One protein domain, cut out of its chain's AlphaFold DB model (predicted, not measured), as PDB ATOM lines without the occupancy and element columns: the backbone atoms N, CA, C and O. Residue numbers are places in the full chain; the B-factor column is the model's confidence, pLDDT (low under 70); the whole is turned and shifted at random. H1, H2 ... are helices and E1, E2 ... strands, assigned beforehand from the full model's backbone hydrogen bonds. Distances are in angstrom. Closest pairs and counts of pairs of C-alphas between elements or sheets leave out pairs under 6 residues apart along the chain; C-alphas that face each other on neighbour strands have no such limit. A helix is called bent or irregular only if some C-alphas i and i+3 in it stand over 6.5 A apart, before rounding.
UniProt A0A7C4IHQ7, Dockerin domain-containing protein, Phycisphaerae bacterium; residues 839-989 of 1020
ATOM      1  N   PHE A 839     135.805-188.145 296.386       92.69
ATOM      2  CA  PHE A 839     134.518-188.800 296.142       92.69
ATOM      3  C   PHE A 839     134.201-189.917 297.151       92.69
ATOM      4  O   PHE A 839     133.127-190.496 297.079       92.69
ATOM      5  N   ASP A 840     135.126-190.240 298.055       90.06
ATOM      6  CA  ASP A 840     134.866-191.093 299.218       90.06
ATOM      7  C   ASP A 840     134.431-190.150 300.346       90.06
ATOM      8  O   ASP A 840     135.263-189.538 301.018       90.06
ATOM      9  N   VAL A 841     133.120-189.913 300.442       90.38
ATOM     10  CA  VAL A 841     132.544-188.915 301.359       90.38
ATOM     11  C   VAL A 841     132.128-189.549 302.684       90.38
ATOM     12  O   VAL A 841     131.925-188.837 303.661       90.38
ATOM     13  N   ASN A 842     132.019-190.880 302.750       85.31
ATOM     14  CA  ASN A 842     131.782-191.605 304.001       85.31
ATOM     15  C   ASN A 842     133.082-192.093 304.686       85.31
ATOM     16  O   ASN A 842     133.065-192.362 305.891       85.31
ATOM     17  N   ASN A 843     134.209-192.109 303.963       80.81
ATOM     18  CA  ASN A 843     135.538-192.575 304.381       80.81
ATOM     19  C   ASN A 843     135.624-194.082 304.662       80.81
ATOM     20  O   ASN A 843     136.408-194.511 305.514       80.81
ATOM     21  N   ASP A 844     134.836-194.893 303.954       79.31
ATOM     22  CA  ASP A 844     134.936-196.356 303.976       79.31
ATOM     23  C   ASP A 844     136.059-196.896 303.063       79.31
ATOM     24  O   ASP A 844     136.420-198.075 303.146       79.31
ATOM     25  N   GLY A 845     136.675-196.023 302.252       82.94
ATOM     26  CA  GLY A 845     137.753-196.344 301.318       82.94
ATOM     27  C   GLY A 845     137.278-196.733 299.914       82.94
ATOM     28  O   GLY A 845     138.115-197.063 299.064       82.94
ATOM     29  N   ILE A 846     135.968-196.731 299.645       84.69
ATOM     30  CA  ILE A 846     135.359-197.261 298.423       84.69
ATOM     31  C   ILE A 846     134.322-196.273 297.878       84.69
ATOM     32  O   ILE A 846     133.172-196.291 298.286       84.69
ATOM     33  N   VAL A 847     134.667-195.510 296.839       90.31
ATOM     34  CA  VAL A 847     133.682-194.662 296.134       90.31
ATOM     35  C   VAL A 847     132.572-195.522 295.531       90.31
ATOM     36  O   VAL A 847     132.813-196.306 294.605       90.31
ATOM     37  N   ASN A 848     131.358-195.388 296.058       91.38
ATOM     38  CA  ASN A 848     130.223-196.233 295.721       91.38
ATOM     39  C   ASN A 848     128.872-195.480 295.795       91.38
ATOM     40  O   ASN A 848     128.799-194.257 295.903       91.38
ATOM     41  N   ARG A 849     127.753-196.203 295.654       93.19
ATOM     42  CA  ARG A 849     126.409-195.596 295.635       93.19
ATOM     43  C   ARG A 849     125.955-195.035 296.988       93.19
ATOM     44  O   ARG A 849     125.063-194.189 297.001       93.19
ATOM     45  N   GLU A 850     126.555-195.445 298.103       91.38
ATOM     46  CA  GLU A 850     126.312-194.824 299.408       91.38
ATOM     47  C   GLU A 850     126.878-193.394 299.474       91.38
ATOM     48  O   GLU A 850     126.207-192.514 300.014       91.38
ATOM     49  N   ASP A 851     128.015-193.106 298.827       93.38
ATOM     50  CA  ASP A 851     128.533-191.734 298.695       93.38
ATOM     51  C   ASP A 851     127.563-190.836 297.924       93.38
ATOM     52  O   ASP A 851     127.246-189.726 298.354       93.38
ATOM     53  N   ALA A 852     127.004-191.342 296.817       94.81
ATOM     54  CA  ALA A 852     125.963-190.632 296.075       94.81
ATOM     55  C   ALA A 852     124.730-190.343 296.939       94.81
ATOM     56  O   ALA A 852     124.250-189.211 296.953       94.81
ATOM     57  N   LYS A 853     124.246-191.317 297.719       94.81
ATOM     58  CA  LYS A 853     123.123-191.092 298.646       94.81
ATOM     59  C   LYS A 853     123.431-190.010 299.679       94.81
ATOM     60  O   LYS A 853     122.533-189.245 300.020       94.81
ATOM     61  N   ILE A 854     124.668-189.918 300.165       94.62
ATOM     62  CA  ILE A 854     125.084-188.880 301.117       94.62
ATOM     63  C   ILE A 854     125.096-187.497 300.454       94.62
ATOM     64  O   ILE A 854     124.515-186.563 301.011       94.62
ATOM     65  N   VAL A 855     125.668-187.368 299.251       95.56
ATOM     66  CA  VAL A 855     125.662-186.100 298.499       95.56
ATOM     67  C   VAL A 855     124.225-185.659 298.177       95.56
ATOM     68  O   VAL A 855     123.872-184.526 298.489       95.56
ATOM     69  N   ASP A 856     123.362-186.545 297.652       96.06
ATOM     70  CA  ASP A 856     121.946-186.238 297.346       96.06
ATOM     71  C   ASP A 856     121.138-185.840 298.596       96.06
ATOM     72  O   ASP A 856     120.369-184.870 298.580       96.06
ATOM     73  N   LYS A 857     121.340-186.556 299.712       94.44
ATOM     74  CA  LYS A 857     120.649-186.295 300.984       94.44
ATOM     75  C   LYS A 857     120.871-184.862 301.460       94.44
ATOM     76  O   LYS A 857     119.924-184.229 301.937       94.44
ATOM     77  N   PHE A 858     122.099-184.362 301.327       95.50
ATOM     78  CA  PHE A 858     122.500-183.049 301.824       95.50
ATOM     79  C   PHE A 858     122.429-181.919 300.789       95.50
ATOM     80  O   PHE A 858     122.786-180.789 301.119       95.50
ATOM     81  N   VAL A 859     121.892-182.146 299.583       95.19
ATOM     82  CA  VAL A 859     121.665-181.039 298.638       95.19
ATOM     83  C   VAL A 859     120.745-179.974 299.247       95.19
ATOM     84  O   VAL A 859     119.706-180.278 299.850       95.19
ATOM     85  N   GLY A 860     121.152-178.711 299.089       92.38
ATOM     86  CA  GLY A 860     120.514-177.536 299.683       92.38
ATOM     87  C   GLY A 860     121.003-177.197 301.096       92.38
ATOM     88  O   GLY A 860     120.494-176.249 301.691       92.38
ATOM     89  N   LYS A 861     121.970-177.947 301.643       93.38
ATOM     90  CA  LYS A 861     122.656-177.647 302.910       93.38
ATOM     91  C   LYS A 861     123.971-176.917 302.663       93.38
ATOM     92  O   LYS A 861     124.614-177.165 301.649       93.38
ATOM     93  N   SER A 862     124.389-176.058 303.595       88.12
ATOM     94  CA  SER A 862     125.709-175.409 303.551       88.12
ATOM     95  C   SER A 862     126.552-175.763 304.771       88.12
ATOM     96  O   SER A 862     126.095-175.600 305.901       88.12
ATOM     97  N   TYR A 863     127.814-176.155 304.563       83.12
ATOM     98  CA  TYR A 863     128.764-176.368 305.666       83.12
ATOM     99  C   TYR A 863     129.135-175.061 306.393       83.12
ATOM    100  O   TYR A 863     129.676-175.091 307.496       83.12
ATOM    101  N   LYS A 864     128.828-173.896 305.797       79.12
ATOM    102  CA  LYS A 864     128.994-172.574 306.428       79.12
ATOM    103  C   LYS A 864     127.811-172.212 307.335       79.12
ATOM    104  O   LYS A 864     127.905-171.262 308.108       79.12
ATOM    105  N   ASN A 865     126.700-172.952 307.262       81.38
ATOM    106  CA  ASN A 865     125.537-172.760 308.118       81.38
ATOM    107  C   ASN A 865     125.596-173.716 309.318       81.38
ATOM    108  O   ASN A 865     125.414-174.924 309.182       81.38
ATOM    109  N   LEU A 866     125.790-173.156 310.514       78.62
ATOM    110  CA  LEU A 866     125.889-173.927 311.754       78.62
ATOM    111  C   LEU A 866     124.659-174.819 312.003       78.62
ATOM    112  O   LEU A 866     124.813-175.953 312.436       78.62
ATOM    113  N   ASN A 867     123.444-174.362 311.688       81.38
ATOM    114  CA  ASN A 867     122.237-175.170 311.900       81.38
ATOM    115  C   ASN A 867     122.163-176.359 310.934       81.38
ATOM    116  O   ASN A 867     121.666-177.424 311.305       81.38
ATOM    117  N   ASP A 868     122.661-176.202 309.707       83.31
ATOM    118  CA  ASP A 868     122.751-177.305 308.752       83.31
ATOM    119  C   ASP A 868     123.816-178.313 309.197       83.31
ATOM    120  O   ASP A 868     123.520-179.503 309.256       83.31
ATOM    121  N   GLN A 869     124.996-177.841 309.614       79.81
ATOM    122  CA  GLN A 869     126.073-178.687 310.137       79.81
ATOM    123  C   GLN A 869     125.638-179.480 311.385       79.81
ATOM    124  O   GLN A 869     125.898-180.675 311.470       79.81
ATOM    125  N   LEU A 870     124.936-178.857 312.342       81.19
ATOM    126  CA  LEU A 870     124.496-179.529 313.578       81.19
ATOM    127  C   LEU A 870     123.274-180.440 313.395       81.19
ATOM    128  O   LEU A 870     123.034-181.314 314.229       81.19
ATOM    129  N   SER A 871     122.496-180.251 312.325       87.31
ATOM    130  CA  SER A 871     121.392-181.151 311.959       87.31
ATOM    131  C   SER A 871     121.798-182.240 310.960       87.31
ATOM    132  O   SER A 871     120.997-183.135 310.677       87.31
ATOM    133  N   ALA A 872     123.028-182.201 310.440       85.94
ATOM    134  CA  ALA A 872     123.550-183.201 309.526       85.94
ATOM    135  C   ALA A 872     123.828-184.519 310.258       85.94
ATOM    136  O   ALA A 872     124.748-184.632 311.065       85.94
ATOM    137  N   THR A 873     123.037-185.545 309.950       90.50
ATOM    138  CA  THR A 873     123.228-186.908 310.457       90.50
ATOM    139  C   THR A 873     123.125-187.929 309.332       90.50
ATOM    140  O   THR A 873     122.351-187.744 308.386       90.50
ATOM    141  N   ILE A 874     123.874-189.030 309.417       85.56
ATOM    142  CA  ILE A 874     123.743-190.186 308.516       85.56
ATOM    143  C   ILE A 874     123.618-191.497 309.305       85.56
ATOM    144  O   ILE A 874     124.239-191.625 310.362       85.56
ATOM    145  N   PRO A 875     122.855-192.483 308.800       78.50
ATOM    146  CA  PRO A 875     122.813-193.813 309.391       78.50
ATOM    147  C   PRO A 875     124.121-194.553 309.085       78.50
ATOM    148  O   PRO A 875     124.315-195.066 307.986       78.50
ATOM    149  N   MET A 876     125.020-194.638 310.064       70.12
ATOM    150  CA  MET A 876     126.237-195.449 309.968       70.12
ATOM    151  C   MET A 876     126.002-196.824 310.590       70.12
ATOM    152  O   MET A 876     125.334-196.952 311.617       70.12
ATOM    153  N   THR A 877     126.553-197.871 309.975       72.25
ATOM    154  CA  THR A 877     126.405-199.250 310.456       72.25
ATOM    155  C   THR A 877     127.706-199.739 311.078       72.25
ATOM    156  O   THR A 877     128.690-199.968 310.385       72.25
ATOM    157  N   PHE A 878     127.689-199.939 312.395       65.00
ATOM    158  CA  PHE A 878     128.838-200.396 313.173       65.00
ATOM    159  C   PHE A 878     128.731-201.888 313.488       65.00
ATOM    160  O   PHE A 878     127.634-202.415 313.697       65.00
ATOM    161  N   ALA A 879     129.871-202.570 313.583       67.31
ATOM    162  CA  ALA A 879     129.927-203.897 314.186       67.31
ATOM    163  C   ALA A 879     129.622-203.793 315.690       67.31
ATOM    164  O   ALA A 879     130.176-202.944 316.388       67.31
ATOM    165  N   LYS A 880     128.738-204.655 316.200       66.56
ATOM    166  CA  LYS A 880     128.512-204.789 317.642       66.56
ATOM    167  C   LYS A 880     129.694-205.500 318.289       66.56
ATOM    168  O   LYS A 880     130.304-206.381 317.681       66.56
ATOM    169  N   HIS A 881     129.972-205.169 319.547       54.94
ATOM    170  CA  HIS A 881     130.966-205.896 320.320       54.94
ATOM    171  C   HIS A 881     130.529-207.362 320.494       54.94
ATOM    172  O   HIS A 881     129.336-207.663 320.569       54.94
ATOM    173  N   ALA A 882     131.482-208.296 320.571       55.59
ATOM    174  CA  ALA A 882     131.172-209.731 320.619       55.59
ATOM    175  C   ALA A 882     130.306-210.127 321.836       55.59
ATOM    176  O   ALA A 882     129.539-211.085 321.764       55.59
ATOM    177  N   ALA A 883     130.390-209.358 322.928       57.16
ATOM    178  CA  ALA A 883     129.561-209.528 324.121       57.16
ATOM    179  C   ALA A 883     128.070-209.184 323.899       57.16
ATOM    180  O   ALA A 883     127.217-209.731 324.592       57.16
ATOM    181  N   ASP A 884     127.742-208.349 322.905       64.25
ATOM    182  CA  ASP A 884     126.373-207.887 322.609       64.25
ATOM    183  C   ASP A 884     125.630-208.815 321.621       64.25
ATOM    184  O   ASP A 884     124.697-208.402 320.925       64.25
ATOM    185  N   GLY A 885     126.079-210.072 321.511       59.62
ATOM    186  CA  GLY A 885     125.540-211.086 320.596       59.62
ATOM    187  C   GLY A 885     126.087-211.031 319.162       59.62
ATOM    188  O   GLY A 885     125.672-211.833 318.328       59.62
ATOM    189  N   GLY A 886     127.018-210.116 318.870       58.69
ATOM    190  CA  GLY A 886     127.576-209.917 317.529       58.69
ATOM    191  C   GLY A 886     126.577-209.345 316.510       58.69
ATOM    192  O   GLY A 886     125.471-208.915 316.843       58.69
ATOM    193  N   GLY A 887     126.987-209.308 315.241       72.25
ATOM    194  CA  GLY A 887     126.234-208.661 314.161       72.25
ATOM    195  C   GLY A 887     126.455-207.145 314.109       72.25
ATOM    196  O   GLY A 887     127.452-206.635 314.614       72.25
ATOM    197  N   THR A 888     125.535-206.416 313.479       74.56
ATOM    198  CA  THR A 888     125.658-204.971 313.232       74.56
ATOM    199  C   THR A 888     124.591-204.146 313.954       74.56
ATOM    200  O   THR A 888     123.531-204.644 314.345       74.56
ATOM    201  N   ARG A 889     124.885-202.859 314.166       77.12
ATOM    202  CA  ARG A 889     123.969-201.839 314.686       77.12
ATOM    203  C   ARG A 889     124.059-200.603 313.799       77.12
ATOM    204  O   ARG A 889     125.124-200.000 313.705       77.12
ATOM    205  N   THR A 890     122.939-200.195 313.217       76.56
ATOM    206  CA  THR A 890     122.820-198.884 312.573       76.56
ATOM    207  C   THR A 890     122.530-197.819 313.633       76.56
ATOM    208  O   THR A 890     121.714-198.039 314.533       76.56
ATOM    209  N   VAL A 891     123.235-196.692 313.561       74.06
ATOM    210  CA  VAL A 891     123.101-195.531 314.449       74.06
ATOM    211  C   VAL A 891     123.163-194.279 313.584       74.06
ATOM    212  O   VAL A 891     124.034-194.185 312.723       74.06
ATOM    213  N   ASP A 892     122.272-193.316 313.814       79.88
ATOM    214  CA  ASP A 892     122.414-191.991 313.216       79.88
ATOM    215  C   ASP A 892     123.558-191.244 313.913       79.88
ATOM    216  O   ASP A 892     123.502-190.981 315.116       79.88
ATOM    217  N   VAL A 893     124.608-190.932 313.157       75.75
ATOM    218  CA  VAL A 893     125.813-190.239 313.631       75.75
ATOM    219  C   VAL A 893     125.884-188.864 312.979       75.75
ATOM    220  O   VAL A 893     125.461-188.700 311.833       75.75
ATOM    221  N   ALA A 894     126.388-187.870 313.716       80.62
ATOM    222  CA  ALA A 894     126.646-186.536 313.182       80.62
ATOM    223  C   ALA A 894     127.619-186.610 311.995       80.62
ATOM    224  O   ALA A 894     128.611-187.336 312.046       80.62
ATOM    225  N   TYR A 895     127.326-185.866 310.933       84.81
ATOM    226  CA  TYR A 895     128.068-185.907 309.678       84.81
ATOM    227  C   TYR A 895     128.646-184.534 309.336       84.81
ATOM    228  O   TYR A 895     127.973-183.515 309.474       84.81
ATOM    229  N   ASN A 896     129.887-184.501 308.858       83.69
ATOM    230  CA  ASN A 896     130.549-183.259 308.488       83.69
ATOM    231  C   ASN A 896     130.196-182.867 307.042       83.69
ATOM    232  O   ASN A 896     130.690-183.481 306.099       83.69
ATOM    233  N   LEU A 897     129.387-181.818 306.840       86.62
ATOM    234  CA  LEU A 897     128.949-181.409 305.495       86.62
ATOM    235  C   LEU A 897     130.102-180.982 304.573       86.62
ATOM    236  O   LEU A 897     129.953-181.065 303.355       86.62
ATOM    237  N   VAL A 898     131.259-180.597 305.125       84.50
ATOM    238  CA  VAL A 898     132.483-180.331 304.346       84.50
ATOM    239  C   VAL A 898     132.898-181.560 303.526       84.50
ATOM    240  O   VAL A 898     133.482-181.424 302.455       84.50
ATOM    241  N   GLU A 899     132.578-182.772 303.980       85.62
ATOM    242  CA  GLU A 899     132.920-184.016 303.285       85.62
ATOM    243  C   GLU A 899     132.047-184.229 302.037       85.62
ATOM    244  O   GLU A 899     132.579-184.609 300.998       85.62
ATOM    245  N   ALA A 900     130.756-183.871 302.091       91.06
ATOM    246  CA  ALA A 900     129.804-184.029 300.982       91.06
ATOM    247  C   ALA A 900     129.852-182.921 299.904       91.06
ATOM    248  O   ALA A 900     129.227-183.079 298.855       91.06
ATOM    249  N   GLU A 901     130.560-181.810 300.134       90.25
ATOM    250  CA  GLU A 901     130.775-180.765 299.118       90.25
ATOM    251  C   GLU A 901     131.966-181.122 298.211       90.25
ATOM    252  O   GLU A 901     133.022-181.528 298.690       90.25
ATOM    253  N   LEU A 902     131.803-181.028 296.895       91.25
ATOM    254  CA  LEU A 902     132.734-181.533 295.879       91.25
ATOM    255  C   LEU A 902     133.132-180.480 294.832       91.25
ATOM    256  O   LEU A 902     134.088-180.706 294.082       91.25
ATOM    257  N   ASN A 903     132.402-179.365 294.739       87.12
ATOM    258  CA  ASN A 903     132.571-178.341 293.705       87.12
ATOM    259  C   ASN A 903     133.298-177.054 294.164       87.12
ATOM    260  O   ASN A 903     133.510-176.175 293.325       87.12
ATOM    261  N   ASP A 904     133.699-176.942 295.437       82.94
ATOM    262  CA  ASP A 904     134.273-175.731 296.049       82.94
ATOM    263  C   ASP A 904     133.389-174.470 295.866       82.94
ATOM    264  O   ASP A 904     133.870-173.398 295.450       82.94
ATOM    265  N   SER A 905     132.087-174.591 296.153       80.50
ATOM    266  CA  SER A 905     131.100-173.524 295.957       80.50
ATOM    267  C   SER A 905     131.401-172.293 296.834       80.50
ATOM    268  O   SER A 905     131.668-172.421 298.036       80.50
ATOM    269  N   PRO A 906     131.295-171.055 296.303       76.88
ATOM    270  CA  PRO A 906     131.529-169.835 297.082       76.88
ATOM    271  C   PRO A 906     130.640-169.682 298.328       76.88
ATOM    272  O   PRO A 906     131.074-169.094 299.320       76.88
ATOM    273  N   ASP A 907     129.424-170.233 298.321       76.81
ATOM    274  CA  ASP A 907     128.494-170.252 299.463       76.81
ATOM    275  C   ASP A 907     128.659-171.486 300.379       76.81
ATOM    276  O   ASP A 907     128.045-171.561 301.446       76.81
ATOM    277  N   GLY A 908     129.515-172.439 299.996       79.88
ATOM    278  CA  GLY A 908     129.678-173.736 300.656       79.88
ATOM    279  C   GLY A 908     128.418-174.597 300.668       79.88
ATOM    280  O   GLY A 908     128.265-175.427 301.562       79.88
ATOM    281  N   GLY A 909     127.485-174.337 299.751       88.81
ATOM    282  CA  GLY A 909     126.296-175.145 299.547       88.81
ATOM    283  C   GLY A 909     126.610-176.425 298.778       88.81
ATOM    284  O   GLY A 909     127.360-176.399 297.808       88.81
ATOM    285  N   ILE A 910     125.983-177.529 299.180       93.25
ATOM    286  CA  ILE A 910     125.949-178.777 298.414       93.25
ATOM    287  C   ILE A 910     124.825-178.650 297.379       93.25
ATOM    288  O   ILE A 910     123.679-178.332 297.716       93.25
ATOM    289  N   THR A 911     125.154-178.880 296.112       93.19
ATOM    290  CA  THR A 911     124.349-178.536 294.934       93.19
ATOM    291  C   THR A 911     124.104-179.726 294.003       93.19
ATOM    292  O   THR A 911     124.906-180.653 293.877       93.19
ATOM    293  N   HIS A 912     122.983-179.662 293.285       93.50
ATOM    294  CA  HIS A 912     122.616-180.606 292.223       93.50
ATOM    295  C   HIS A 912     122.408-179.901 290.880       93.50
ATOM    296  O   HIS A 912     122.957-180.332 289.869       93.50
ATOM    297  N   VAL A 913     121.684-178.781 290.868       89.94
ATOM    298  CA  VAL A 913     121.480-177.967 289.659       89.94
ATOM    299  C   VAL A 913     122.811-177.361 289.204       89.94
ATOM    300  O   VAL A 913     123.579-176.860 290.028       89.94
ATOM    301  N   LEU A 914     123.089-177.393 287.898       87.50
ATOM    302  CA  LEU A 914     124.353-176.912 287.330       87.50
ATOM    303  C   LEU A 914     124.532-175.394 287.502       87.50
ATOM    304  O   LEU A 914     124.000-174.597 286.726       87.50
ATOM    305  N   SER A 915     125.369-174.991 288.459       72.81
ATOM    306  CA  SER A 915     125.839-173.611 288.602       72.81
ATOM    307  C   SER A 915     127.210-173.475 287.939       72.81
ATOM    308  O   SER A 915     128.099-174.294 288.159       72.81
ATOM    309  N   ALA A 916     127.374-172.494 287.046       72.50
ATOM    310  CA  ALA A 916     128.582-172.330 286.220       72.50
ATOM    311  C   ALA A 916     129.043-173.604 285.453       72.50
ATOM    312  O   ALA A 916     130.196-173.698 285.038       72.50
ATOM    313  N   GLY A 917     128.137-174.564 285.217       73.25
ATOM    314  CA  GLY A 917     128.396-175.791 284.454       73.25
ATOM    315  C   GLY A 917     128.799-177.025 285.272       73.25
ATOM    316  O   GLY A 917     129.083-178.059 284.671       73.25
ATOM    317  N   THR A 918     128.799-176.963 286.609       82.50
ATOM    318  CA  THR A 918     129.058-178.125 287.478       82.50
ATOM    319  C   THR A 918     128.172-178.115 288.732       82.50
ATOM    320  O   THR A 918     127.560-177.101 289.063       82.50
ATOM    321  N   SER A 919     128.079-179.252 289.415       92.44
ATOM    322  CA  SER A 919     127.409-179.416 290.710       92.44
ATOM    323  C   SER A 919     127.975-180.630 291.445       92.44
ATOM    324  O   SER A 919     128.587-181.506 290.829       92.44
ATOM    325  N   ASP A 920     127.777-180.705 292.756       94.25
ATOM    326  CA  ASP A 920     128.346-181.758 293.602       94.25
ATOM    327  C   ASP A 920     127.817-183.135 293.206       94.25
ATOM    328  O   ASP A 920     128.596-184.061 292.959       94.25
ATOM    329  N   PHE A 921     126.498-183.256 293.013       95.12
ATOM    330  CA  PHE A 921     125.928-184.516 292.541       95.12
ATOM    331  C   PHE A 921     126.367-184.855 291.105       95.12
ATOM    332  O   PHE A 921     126.576-186.028 290.785       95.12
ATOM    333  N   LYS A 922     126.601-183.859 290.231       93.75
ATOM    334  CA  LYS A 922     127.133-184.123 288.882       93.75
ATOM    335  C   LYS A 922     128.548-184.686 288.934       93.75
ATOM    336  O   LYS A 922     128.862-185.611 288.176       93.75
ATOM    337  N   LEU A 923     129.391-184.142 289.808       94.06
ATOM    338  CA  LEU A 923     130.752-184.617 290.038       94.06
ATOM    339  C   LEU A 923     130.736-186.051 290.588       94.06
ATOM    340  O   LEU A 923     131.397-186.918 290.019       94.06
ATOM    341  N   MET A 924     129.897-186.327 291.589       95.56
ATOM    342  CA  MET A 924     129.699-187.666 292.157       95.56
ATOM    343  C   MET A 924     129.220-188.696 291.119       95.56
ATOM    344  O   MET A 924     129.867-189.725 290.920       95.56
ATOM    345  N   ARG A 925     128.148-188.406 290.362       93.75
ATOM    346  CA  ARG A 925     127.680-189.283 289.268       93.75
ATOM    347  C   ARG A 925     128.788-189.524 288.241       93.75
ATOM    348  O   ARG A 925     128.923-190.627 287.722       93.75
ATOM    349  N   THR A 926     129.590-188.506 287.928       93.38
ATOM    350  CA  THR A 926     130.699-188.636 286.966       93.38
ATOM    351  C   THR A 926     131.820-189.534 287.496       93.38
ATOM    352  O   THR A 926     132.375-190.299 286.711       93.38
ATOM    353  N   ALA A 927     132.106-189.503 288.802       92.94
ATOM    354  CA  ALA A 927     133.058-190.408 289.446       92.94
ATOM    355  C   ALA A 927     132.566-191.868 289.477       92.94
ATOM    356  O   ALA A 927     133.359-192.780 289.252       92.94
ATOM    357  N   LEU A 928     131.264-192.093 289.690       92.88
ATOM    358  CA  LEU A 928     130.658-193.432 289.666       92.88
ATOM    359  C   LEU A 928     130.517-194.018 288.253       92.88
ATOM    360  O   LEU A 928     130.555-195.238 288.080       92.88
ATOM    361  N   GLY A 929     130.362-193.179 287.226       92.44
ATOM    362  CA  GLY A 929     130.260-193.629 285.838       92.44
ATOM    363  C   GLY A 929     129.091-194.599 285.638       92.44
ATOM    364  O   GLY A 929     127.949-194.255 285.911       92.44
ATOM    365  N   SER A 930     129.362-195.822 285.172       89.94
ATOM    366  CA  SER A 930     128.331-196.856 284.983       89.94
ATOM    367  C   SER A 930     127.828-197.504 286.281       89.94
ATOM    368  O   SER A 930     126.860-198.261 286.226       89.94
ATOM    369  N   ALA A 931     128.442-197.222 287.437       90.88
ATOM    370  CA  ALA A 931     127.976-197.712 288.737       90.88
ATOM    371  C   ALA A 931     126.710-196.987 289.251       90.88
ATOM    372  O   ALA A 931     126.096-197.458 290.210       90.88
ATOM    373  N   LEU A 932     126.311-195.882 288.607       94.12
ATOM    374  CA  LEU A 932     125.043-195.178 288.810       94.12
ATOM    375  C   LEU A 932     124.416-194.863 287.443       94.12
ATOM    376  O   LEU A 932     124.977-194.098 286.663       94.12
ATOM    377  N   LEU A 933     123.265-195.466 287.139       95.25
ATOM    378  CA  LEU A 933     122.593-195.299 285.846       95.25
ATOM    379  C   LEU A 933     121.696-194.057 285.838       95.25
ATOM    380  O   LEU A 933     120.980-193.793 286.801       95.25
ATOM    381  N   ASP A 934     121.665-193.325 284.722       95.06
ATOM    382  CA  ASP A 934     120.729-192.209 284.566       95.06
ATOM    383  C   ASP A 934     119.293-192.755 284.538       95.06
ATOM    384  O   ASP A 934     118.955-193.582 283.692       95.06
ATOM    385  N   GLY A 935     118.448-192.320 285.472       95.31
ATOM    386  CA  GLY A 935     117.144-192.943 285.712       95.31
ATOM    387  C   GLY A 935     117.008-193.649 287.059       95.31
ATOM    388  O   GLY A 935     115.882-193.910 287.456       95.31
ATOM    389  N   ASP A 936     118.105-193.950 287.759       97.19
ATOM    390  CA  ASP A 936     118.116-194.611 289.076       97.19
ATOM    391  C   ASP A 936     117.849-193.571 290.181       97.19
ATOM    392  O   ASP A 936     118.775-192.999 290.759       97.19
ATOM    393  N   ALA A 937     116.577-193.243 290.415       96.94
ATOM    394  CA  ALA A 937     116.156-192.185 291.335       96.94
ATOM    395  C   ALA A 937     116.355-192.566 292.804       96.94
ATOM    396  O   ALA A 937     116.596-191.694 293.640       96.94
ATOM    397  N   ASN A 938     116.220-193.848 293.146       94.75
ATOM    398  CA  ASN A 938     116.401-194.322 294.520       94.75
ATOM    399  C   ASN A 938     117.858-194.732 294.842       94.75
ATOM    400  O   ASN A 938     118.177-194.983 296.009       94.75
ATOM    401  N   ILE A 939     118.745-194.733 293.836       95.75
ATOM    402  CA  ILE A 939     120.172-195.075 293.934       95.75
ATOM    403  C   ILE A 939     120.360-196.548 294.389       95.75
ATOM    404  O   ILE A 939     121.350-196.915 295.041       95.75
ATOM    405  N   ASP A 940     119.397-197.426 294.066       94.19
ATOM    406  CA  ASP A 940     119.437-198.868 294.365       94.19
ATOM    407  C   ASP A 940     120.279-199.669 293.362       94.19
ATOM    408  O   ASP A 940     120.765-200.763 293.688       94.19
ATOM    409  N   GLY A 941     120.616-199.055 292.226       93.69
ATOM    410  CA  GLY A 941     121.446-199.614 291.169       93.69
ATOM    411  C   GLY A 941     120.659-200.246 290.031       93.69
ATOM    412  O   GLY A 941     121.293-200.839 289.164       93.69
ATOM    413  N   THR A 942     119.325-200.188 290.017       96.06
ATOM    414  CA  THR A 942     118.487-200.774 288.960       96.06
ATOM    415  C   THR A 942     117.360-199.834 288.561       96.06
ATOM    416  O   THR A 942     116.398-199.672 289.299       96.06
ATOM    417  N   VAL A 943     117.403-199.299 287.339       97.75
ATOM    418  CA  VAL A 943     116.353-198.397 286.839       97.75
ATOM    419  C   VAL A 943     115.070-199.187 286.591       97.75
ATOM    420  O   VAL A 943     115.004-200.009 285.673       97.75
ATOM    421  N   ASN A 944     114.038-198.958 287.399       97.56
ATOM    422  CA  ASN A 944     112.821-199.764 287.395       97.56
ATOM    423  C   ASN A 944     111.538-198.933 287.615       97.56
ATOM    424  O   ASN A 944     111.497-197.712 287.443       97.56
ATOM    425  N   PHE A 945     110.429-199.607 287.935       97.31
ATOM    426  CA  PHE A 945     109.134-198.958 288.158       97.31
ATOM    427  C   PHE A 945     109.141-197.988 289.353       97.31
ATOM    428  O   PHE A 945     108.414-196.992 289.325       97.31
ATOM    429  N   ALA A 946     109.956-198.246 290.383       97.75
ATOM    430  CA  ALA A 946     110.116-197.351 291.527       97.75
ATOM    431  C   ALA A 946     110.603-195.956 291.094       97.75
ATOM    432  O   ALA A 946     110.082-194.946 291.567       97.75
ATOM    433  N   ASP A 947     111.522-195.893 290.133       98.06
ATOM    434  CA  ASP A 947     112.089-194.634 289.653       98.06
ATOM    435  C   ASP A 947     111.138-193.889 288.722       98.06
ATOM    436  O   ASP A 947     110.970-192.674 288.842       98.06
ATOM    437  N   LEU A 948     110.428-194.618 287.849       94.81
ATOM    438  CA  LEU A 948     109.371-194.022 287.028       94.81
ATOM    439  C   LEU A 948     108.260-193.441 287.912       94.81
ATOM    440  O   LEU A 948     107.694-192.397 287.584       94.81
ATOM    441  N   LEU A 949     107.965-194.073 289.052       97.38
ATOM    442  CA  LEU A 949     107.031-193.536 290.034       97.38
ATOM    443  C   LEU A 949     107.549-192.216 290.629       97.38
ATOM    444  O   LEU A 949     106.796-191.240 290.622       97.38
ATOM    445  N   VAL A 950     108.813-192.141 291.064       97.56
ATOM    446  CA  VAL A 950     109.430-190.892 291.562       97.56
ATOM    447  C   VAL A 950     109.405-189.790 290.499       97.56
ATOM    448  O   VAL A 950     108.930-188.688 290.777       97.56
ATOM    449  N   LEU A 951     109.831-190.085 289.269       97.19
ATOM    450  CA  LEU A 951     109.804-189.132 288.158       97.19
ATOM    451  C   LEU A 951     108.373-188.660 287.855       97.19
ATOM    452  O   LEU A 951     108.124-187.465 287.723       97.19
ATOM    453  N   SER A 952     107.399-189.576 287.807       96.75
ATOM    454  CA  SER A 952     106.002-189.233 287.504       96.75
ATOM    455  C   SER A 952     105.351-188.340 288.566       96.75
ATOM    456  O   SER A 952     104.539-187.480 288.226       96.75
ATOM    457  N   GLN A 953     105.731-188.495 289.840       97.62
ATOM    458  CA  GLN A 953     105.247-187.659 290.945       97.62
ATOM    459  C   GLN A 953     105.770-186.219 290.875       97.62
ATOM    460  O   GLN A 953     105.092-185.304 291.344       97.62
ATOM    461  N   ASN A 954     106.950-186.017 290.283       97.31
ATOM    462  CA  ASN A 954     107.611-184.719 290.172       97.31
ATOM    463  C   ASN A 954     107.542-184.128 288.750       97.31
ATOM    464  O   ASN A 954     108.074-183.049 288.518       97.31
ATOM    465  N   TYR A 955     106.863-184.776 287.798       97.50
ATOM    466  CA  TYR A 955     106.834-184.345 286.397       97.50
ATOM    467  C   TYR A 955     106.282-182.913 286.224       97.50
ATOM    468  O   TYR A 955     105.229-182.549 286.763       97.50
ATOM    469  N   ASN A 956     106.999-182.096 285.449       96.69
ATOM    470  CA  ASN A 956     106.838-180.643 285.313       96.69
ATOM    471  C   ASN A 956     106.942-179.846 286.637       96.69
ATOM    472  O   ASN A 956     106.409-178.735 286.718       96.69
ATOM    473  N   GLN A 957     107.585-180.381 287.680       97.44
ATOM    474  CA  GLN A 957     107.950-179.632 288.888       97.44
ATOM    475  C   GLN A 957     109.428-179.237 288.843       97.44
ATOM    476  O   GLN A 957     110.272-179.998 288.372       97.44
ATOM    477  N   SER A 958     109.744-178.068 289.401       95.94
ATOM    478  CA  SER A 958     111.125-177.732 289.746       95.94
ATOM    479  C   SER A 958     111.551-178.523 290.980       95.94
ATOM    480  O   SER A 958     110.802-178.587 291.960       95.94
ATOM    481  N   VAL A 959     112.743-179.108 290.931       95.12
ATOM    482  CA  VAL A 959     113.314-179.956 291.982       95.12
ATOM    483  C   VAL A 959     114.763-179.565 292.254       95.12
ATOM    484  O   VAL A 959     115.369-178.806 291.503       95.12
ATOM    485  N   ASP A 960     115.304-180.054 293.364       92.06
ATOM    486  CA  ASP A 960     116.602-179.646 293.893       92.06
ATOM    487  C   ASP A 960     117.626-180.784 293.971       92.06
ATOM    488  O   ASP A 960     118.712-180.542 294.475       92.06
ATOM    489  N   ARG A 961     117.304-182.007 293.526       94.19
ATOM    490  CA  ARG A 961     118.147-183.201 293.721       94.19
ATOM    491  C   ARG A 961     117.810-184.341 292.754       94.19
ATOM    492  O   ARG A 961     116.673-184.444 292.281       94.19
ATOM    493  N   TRP A 962     118.765-185.245 292.558       96.31
ATOM    494  CA  TRP A 962     118.641-186.429 291.706       96.31
ATOM    495  C   TRP A 962     117.521-187.370 292.161       96.31
ATOM    496  O   TRP A 962     116.712-187.812 291.345       96.31
ATOM    497  N   SER A 963     117.373-187.589 293.473       96.38
ATOM    498  CA  SER A 963     116.322-188.449 294.048       96.38
ATOM    499  C   SER A 963     114.885-187.916 293.918       96.38
ATOM    500  O   SER A 963     113.935-188.483 294.470       96.38
ATOM    501  N   LYS A 964     114.687-186.823 293.170       96.75
ATOM    502  CA  LYS A 964     113.374-186.339 292.721       96.75
ATOM    503  C   LYS A 964     113.107-186.569 291.233       96.75
ATOM    504  O   LYS A 964     112.004-186.268 290.787       96.75
ATOM    505  N   GLY A 965     114.047-187.165 290.501       96.12
ATOM    506  CA  GLY A 965     113.898-187.530 289.092       96.12
ATOM    507  C   GLY A 965     114.427-186.497 288.098       96.12
ATOM    508  O   GLY A 965     114.029-186.549 286.941       96.12
ATOM    509  N   ASP A 966     115.275-185.559 288.533       96.69
ATOM    510  CA  ASP A 966     116.063-184.702 287.637       96.69
ATOM    511  C   ASP A 966     117.418-185.379 287.390       96.69
ATOM    512  O   ASP A 966     118.308-185.375 288.247       96.69
ATOM    513  N   PHE A 967     117.537-186.004 286.222       96.31
ATOM    514  CA  PHE A 967     118.700-186.771 285.782       96.31
ATOM    515  C   PHE A 967     119.584-185.981 284.807       96.31
ATOM    516  O   PHE A 967     120.710-186.394 284.512       96.31
ATOM    517  N   ASN A 968     119.082-184.862 284.273       93.81
ATOM    518  CA  ASN A 968     119.808-183.999 283.340       93.81
ATOM    519  C   ASN A 968     120.436-182.752 284.006       93.81
ATOM    520  O   ASN A 968     121.257-182.086 283.368       93.81
ATOM    521  N   PHE A 969     120.158-182.536 285.296       95.12
ATOM    522  CA  PHE A 969     120.673-181.478 286.167       95.12
ATOM    523  C   PHE A 969     120.160-180.060 285.826       95.12
ATOM    524  O   PHE A 969     120.792-179.065 286.208       95.12
ATOM    525  N   ASP A 970     119.030-179.951 285.109       93.69
ATOM    526  CA  ASP A 970     118.405-178.676 284.714       93.69
ATOM    527  C   ASP A 970     117.485-178.066 285.794       93.69
ATOM    528  O   ASP A 970     117.065-176.908 285.682       93.69
ATOM    529  N   GLY A 971     117.221-178.804 286.878       94.69
ATOM    530  CA  GLY A 971     116.389-178.382 288.002       94.69
ATOM    531  C   GLY A 971     114.882-178.527 287.774       94.69
ATOM    532  O   GLY A 971     114.103-178.045 288.601       94.69
ATOM    533  N   THR A 972     114.427-179.143 286.676       96.31
ATOM    534  CA  THR A 972     113.003-179.349 286.361       96.31
ATOM    535  C   THR A 972     112.746-180.712 285.724       96.31
ATOM    536  O   THR A 972     113.030-180.916 284.552       96.31
ATOM    537  N   VAL A 973     112.062-181.611 286.433       97.81
ATOM    538  CA  VAL A 973     111.748-182.955 285.914       97.81
ATOM    539  C   VAL A 973     110.842-182.866 284.685       97.81
ATOM    540  O   VAL A 973     109.683-182.447 284.783       97.81
ATOM    541  N   ASN A 974     111.348-183.263 283.520       97.31
ATOM    542  CA  ASN A 974     110.669-183.098 282.239       97.31
ATOM    543  C   ASN A 974     110.876-184.296 281.283       97.31
ATOM    544  O   ASN A 974     111.162-185.422 281.694       97.31
ATOM    545  N   PHE A 975     110.647-184.088 279.982       97.31
ATOM    546  CA  PHE A 975     110.802-185.136 278.971       97.31
ATOM    547  C   PHE A 975     112.254-185.628 278.842       97.31
ATOM    548  O   PHE A 975     112.463-186.801 278.537       97.31
ATOM    549  N   GLY A 976     113.247-184.764 279.096       97.06
ATOM    550  CA  GLY A 976     114.662-185.142 279.107       97.06
ATOM    551  C   GLY A 976     114.965-186.244 280.125       97.06
ATOM    552  O   GLY A 976     115.654-187.206 279.800       97.06
ATOM    553  N   ASP A 977     114.369-186.163 281.312       97.94
ATOM    554  CA  ASP A 977     114.558-187.145 282.381       97.94
ATOM    555  C   ASP A 977     113.831-188.457 282.094       97.94
ATOM    556  O   ASP A 977     114.388-189.537 282.299       97.94
ATOM    557  N   LEU A 978     112.612-188.383 281.544       94.44
ATOM    558  CA  LEU A 978     111.885-189.580 281.114       94.44
ATOM    559  C   LEU A 978     112.643-190.305 279.995       94.44
ATOM    560  O   LEU A 978     112.656-191.534 279.967       94.44
ATOM    561  N   LEU A 979     113.295-189.561 279.096       97.19
ATOM    562  CA  LEU A 979     114.156-190.132 278.067       97.19
ATOM    563  C   LEU A 979     115.359-190.853 278.693       97.19
ATOM    564  O   LEU A 979     115.552-192.029 278.386       97.19
ATOM    565  N   SER A 980     116.098-190.206 279.600       96.19
ATOM    566  CA  SER A 980     117.231-190.811 280.323       96.19
ATOM    567  C   SER A 980     116.833-192.102 281.047       96.19
ATOM    568  O   SER A 980     117.458-193.143 280.854       96.19
ATOM    569  N   LEU A 981     115.723-192.068 281.792       97.19
ATOM    570  CA  LEU A 981     115.170-193.238 282.472       97.19
ATOM    571  C   LEU A 981     114.755-194.338 281.485       97.19
ATOM    572  O   LEU A 981     115.062-195.509 281.697       97.19
ATOM    573  N   SER A 982     114.089-193.984 280.382       96.69
ATOM    574  CA  SER A 982     113.621-194.959 279.386       96.69
ATOM    575  C   SER A 982     114.761-195.690 278.669       96.69
ATOM    576  O   SER A 982     114.604-196.855 278.311       96.69
ATOM    577  N   GLN A 983     115.913-195.034 278.490       96.75
ATOM    578  CA  GLN A 983     117.099-195.626 277.869       96.75
ATOM    579  C   GLN A 983     117.742-196.699 278.755       96.75
ATOM    580  O   GLN A 983     118.285-197.669 278.227       96.75
ATOM    581  N   ASN A 984     117.632-196.558 280.080       96.25
ATOM    582  CA  ASN A 984     118.220-197.467 281.063       96.25
ATOM    583  C   ASN A 984     117.194-198.406 281.731       96.25
ATOM    584  O   ASN A 984     117.568-199.215 282.572       96.25
ATOM    585  N   TYR A 985     115.912-198.345 281.361       97.06
ATOM    586  CA  TYR A 985     114.841-199.089 282.035       97.06
ATOM    587  C   TYR A 985     115.050-200.616 282.018       97.06
ATOM    588  O   TYR A 985     115.333-201.209 280.975       97.06
ATOM    589  N   ASN A 986     114.861-201.253 283.177       96.56
ATOM    590  CA  ASN A 986     115.203-202.648 283.485       96.56
ATOM    591  C   ASN A 986     116.699-203.006 283.338       96.56
ATOM    592  O   ASN A 986     117.030-204.189 283.232       96.56
ATOM    593  N   GLN A 987     117.608-202.027 283.341       96.25
ATOM    594  CA  GLN A 987     119.050-202.270 283.442       96.25
ATOM    595  C   GLN A 987     119.526-202.091 284.887       96.25
ATOM    596  O   GLN A 987     119.037-201.225 285.615       96.25
ATOM    597  N   SER A 988     120.514-202.897 285.278       94.44
ATOM    598  CA  SER A 988     121.214-202.779 286.558       94.44
ATOM    599  C   SER A 988     122.660-202.346 286.335       94.44
ATOM    600  O   SER A 988     123.348-202.872 285.458       94.44
ATOM    601  N   ALA A 989     123.125-201.414 287.160       91.31
ATOM    602  CA  ALA A 989     124.521-201.029 287.261       91.31
ATOM    603  C   ALA A 989     125.392-202.236 287.669       91.31
ATOM    604  O   ALA A 989     124.954-203.065 288.478       91.31
TER     605      ALA A 989
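AT A GLANCE: This is residues 839 to 989 of the 1020 residues of the protein "Dockerin domain-containing protein" of Phycisphaerae bacterium (UniProt A0A7C4IHQ7). The model has three parts in a row: a long two-stranded hairpin, E1 and E2, makes one end; a pair of helices, H1 and H4, forms the middle; and a helical hairpin, H5 and H6, makes the other end. The short helices H2 and H3 lie near the base of the strand hairpin, and parts of the long links at residues 932 to 944 and 955 to 974 lie between the two helix pairs. The printed part has 151 residues, with named elements in the order H1, H2, E1, E2, H3, H4, H5, H6; the one sheet, E1 - E2, is antiparallel. The class is mixed, helices and strands, though under half of the residues are in named elements. The whole is compact, with a radius of gyration of the C-alphas of 16.4 A, and spans 54 by 38 by 25 A.

HOW THE PARTS SIT: Strands E1, residues 873 to 879, and E2, residues 888 to 894, form an antiparallel hairpin with 149 degrees between their directions; N 876 and O 891 are within hydrogen-bond range at 2.9 A, as are N 889 and O 878 at 2.8 A. H2, residues 866 to 871, has 2 pairs of C-alphas within 8 A with E2; the closest C-alphas of the two, those of Leu 870 and Ala 894, are 7.3 A apart. H3, residues 897 to 900, is close to but not clearly touching H1, residues 849 to 857; their closest C-alphas, those of Val 855 and Ala 900, are 5.3 A apart. H1 touches H4, residues 920 to 931, at a shallow tilt of 25 degrees, opposite ways, closest at the C-alphas of Val 855 and Phe 921, 6.2 A. H5, residues 945 to 954, and H6, residues 975 to 984, touch as a helical hairpin at a shallow tilt of 7 degrees, opposite ways; their closest C-alphas, those of Leu 951 and Leu 978, are 7.4 A apart. H4 and H5 are apart, and so are H1 and H6. Every O i to N i+4 pair is within hydrogen-bond range in H1, H2 and H5, against 6 of 8 in H4 and 5 of 6 in H6; H3 is too short for such a pair.

IN THESE COORDINATES: E1 is 18.6 A long, from C-alpha 873 at (123.228, -186.908, 310.457), and E2 18.5 A. H4 is 16.7 A long and irregular, with C-alphas 927 and 930 9.2 A apart. H5 and H6 are each 14.5 A long, and H6 ends with C-alpha 984 at (118.220, -197.467, 281.063). H1, 12.2 A long, begins with C-alpha 849 at (126.409, -195.596, 295.635). H2 is 8.5 A and H3 5.3 A long.

THE WHOLE: The two C-alphas farthest apart, those of Ala 883 and Phe 975, are 54.6 A apart. The printed part has no cut. The links H3 to H4, H4 to H5 and H5 to H6 are long, with 19, 13 and 20 residues. Mean pLDDT of the printed part is 88.6, and residues 878 to 886 are under 70.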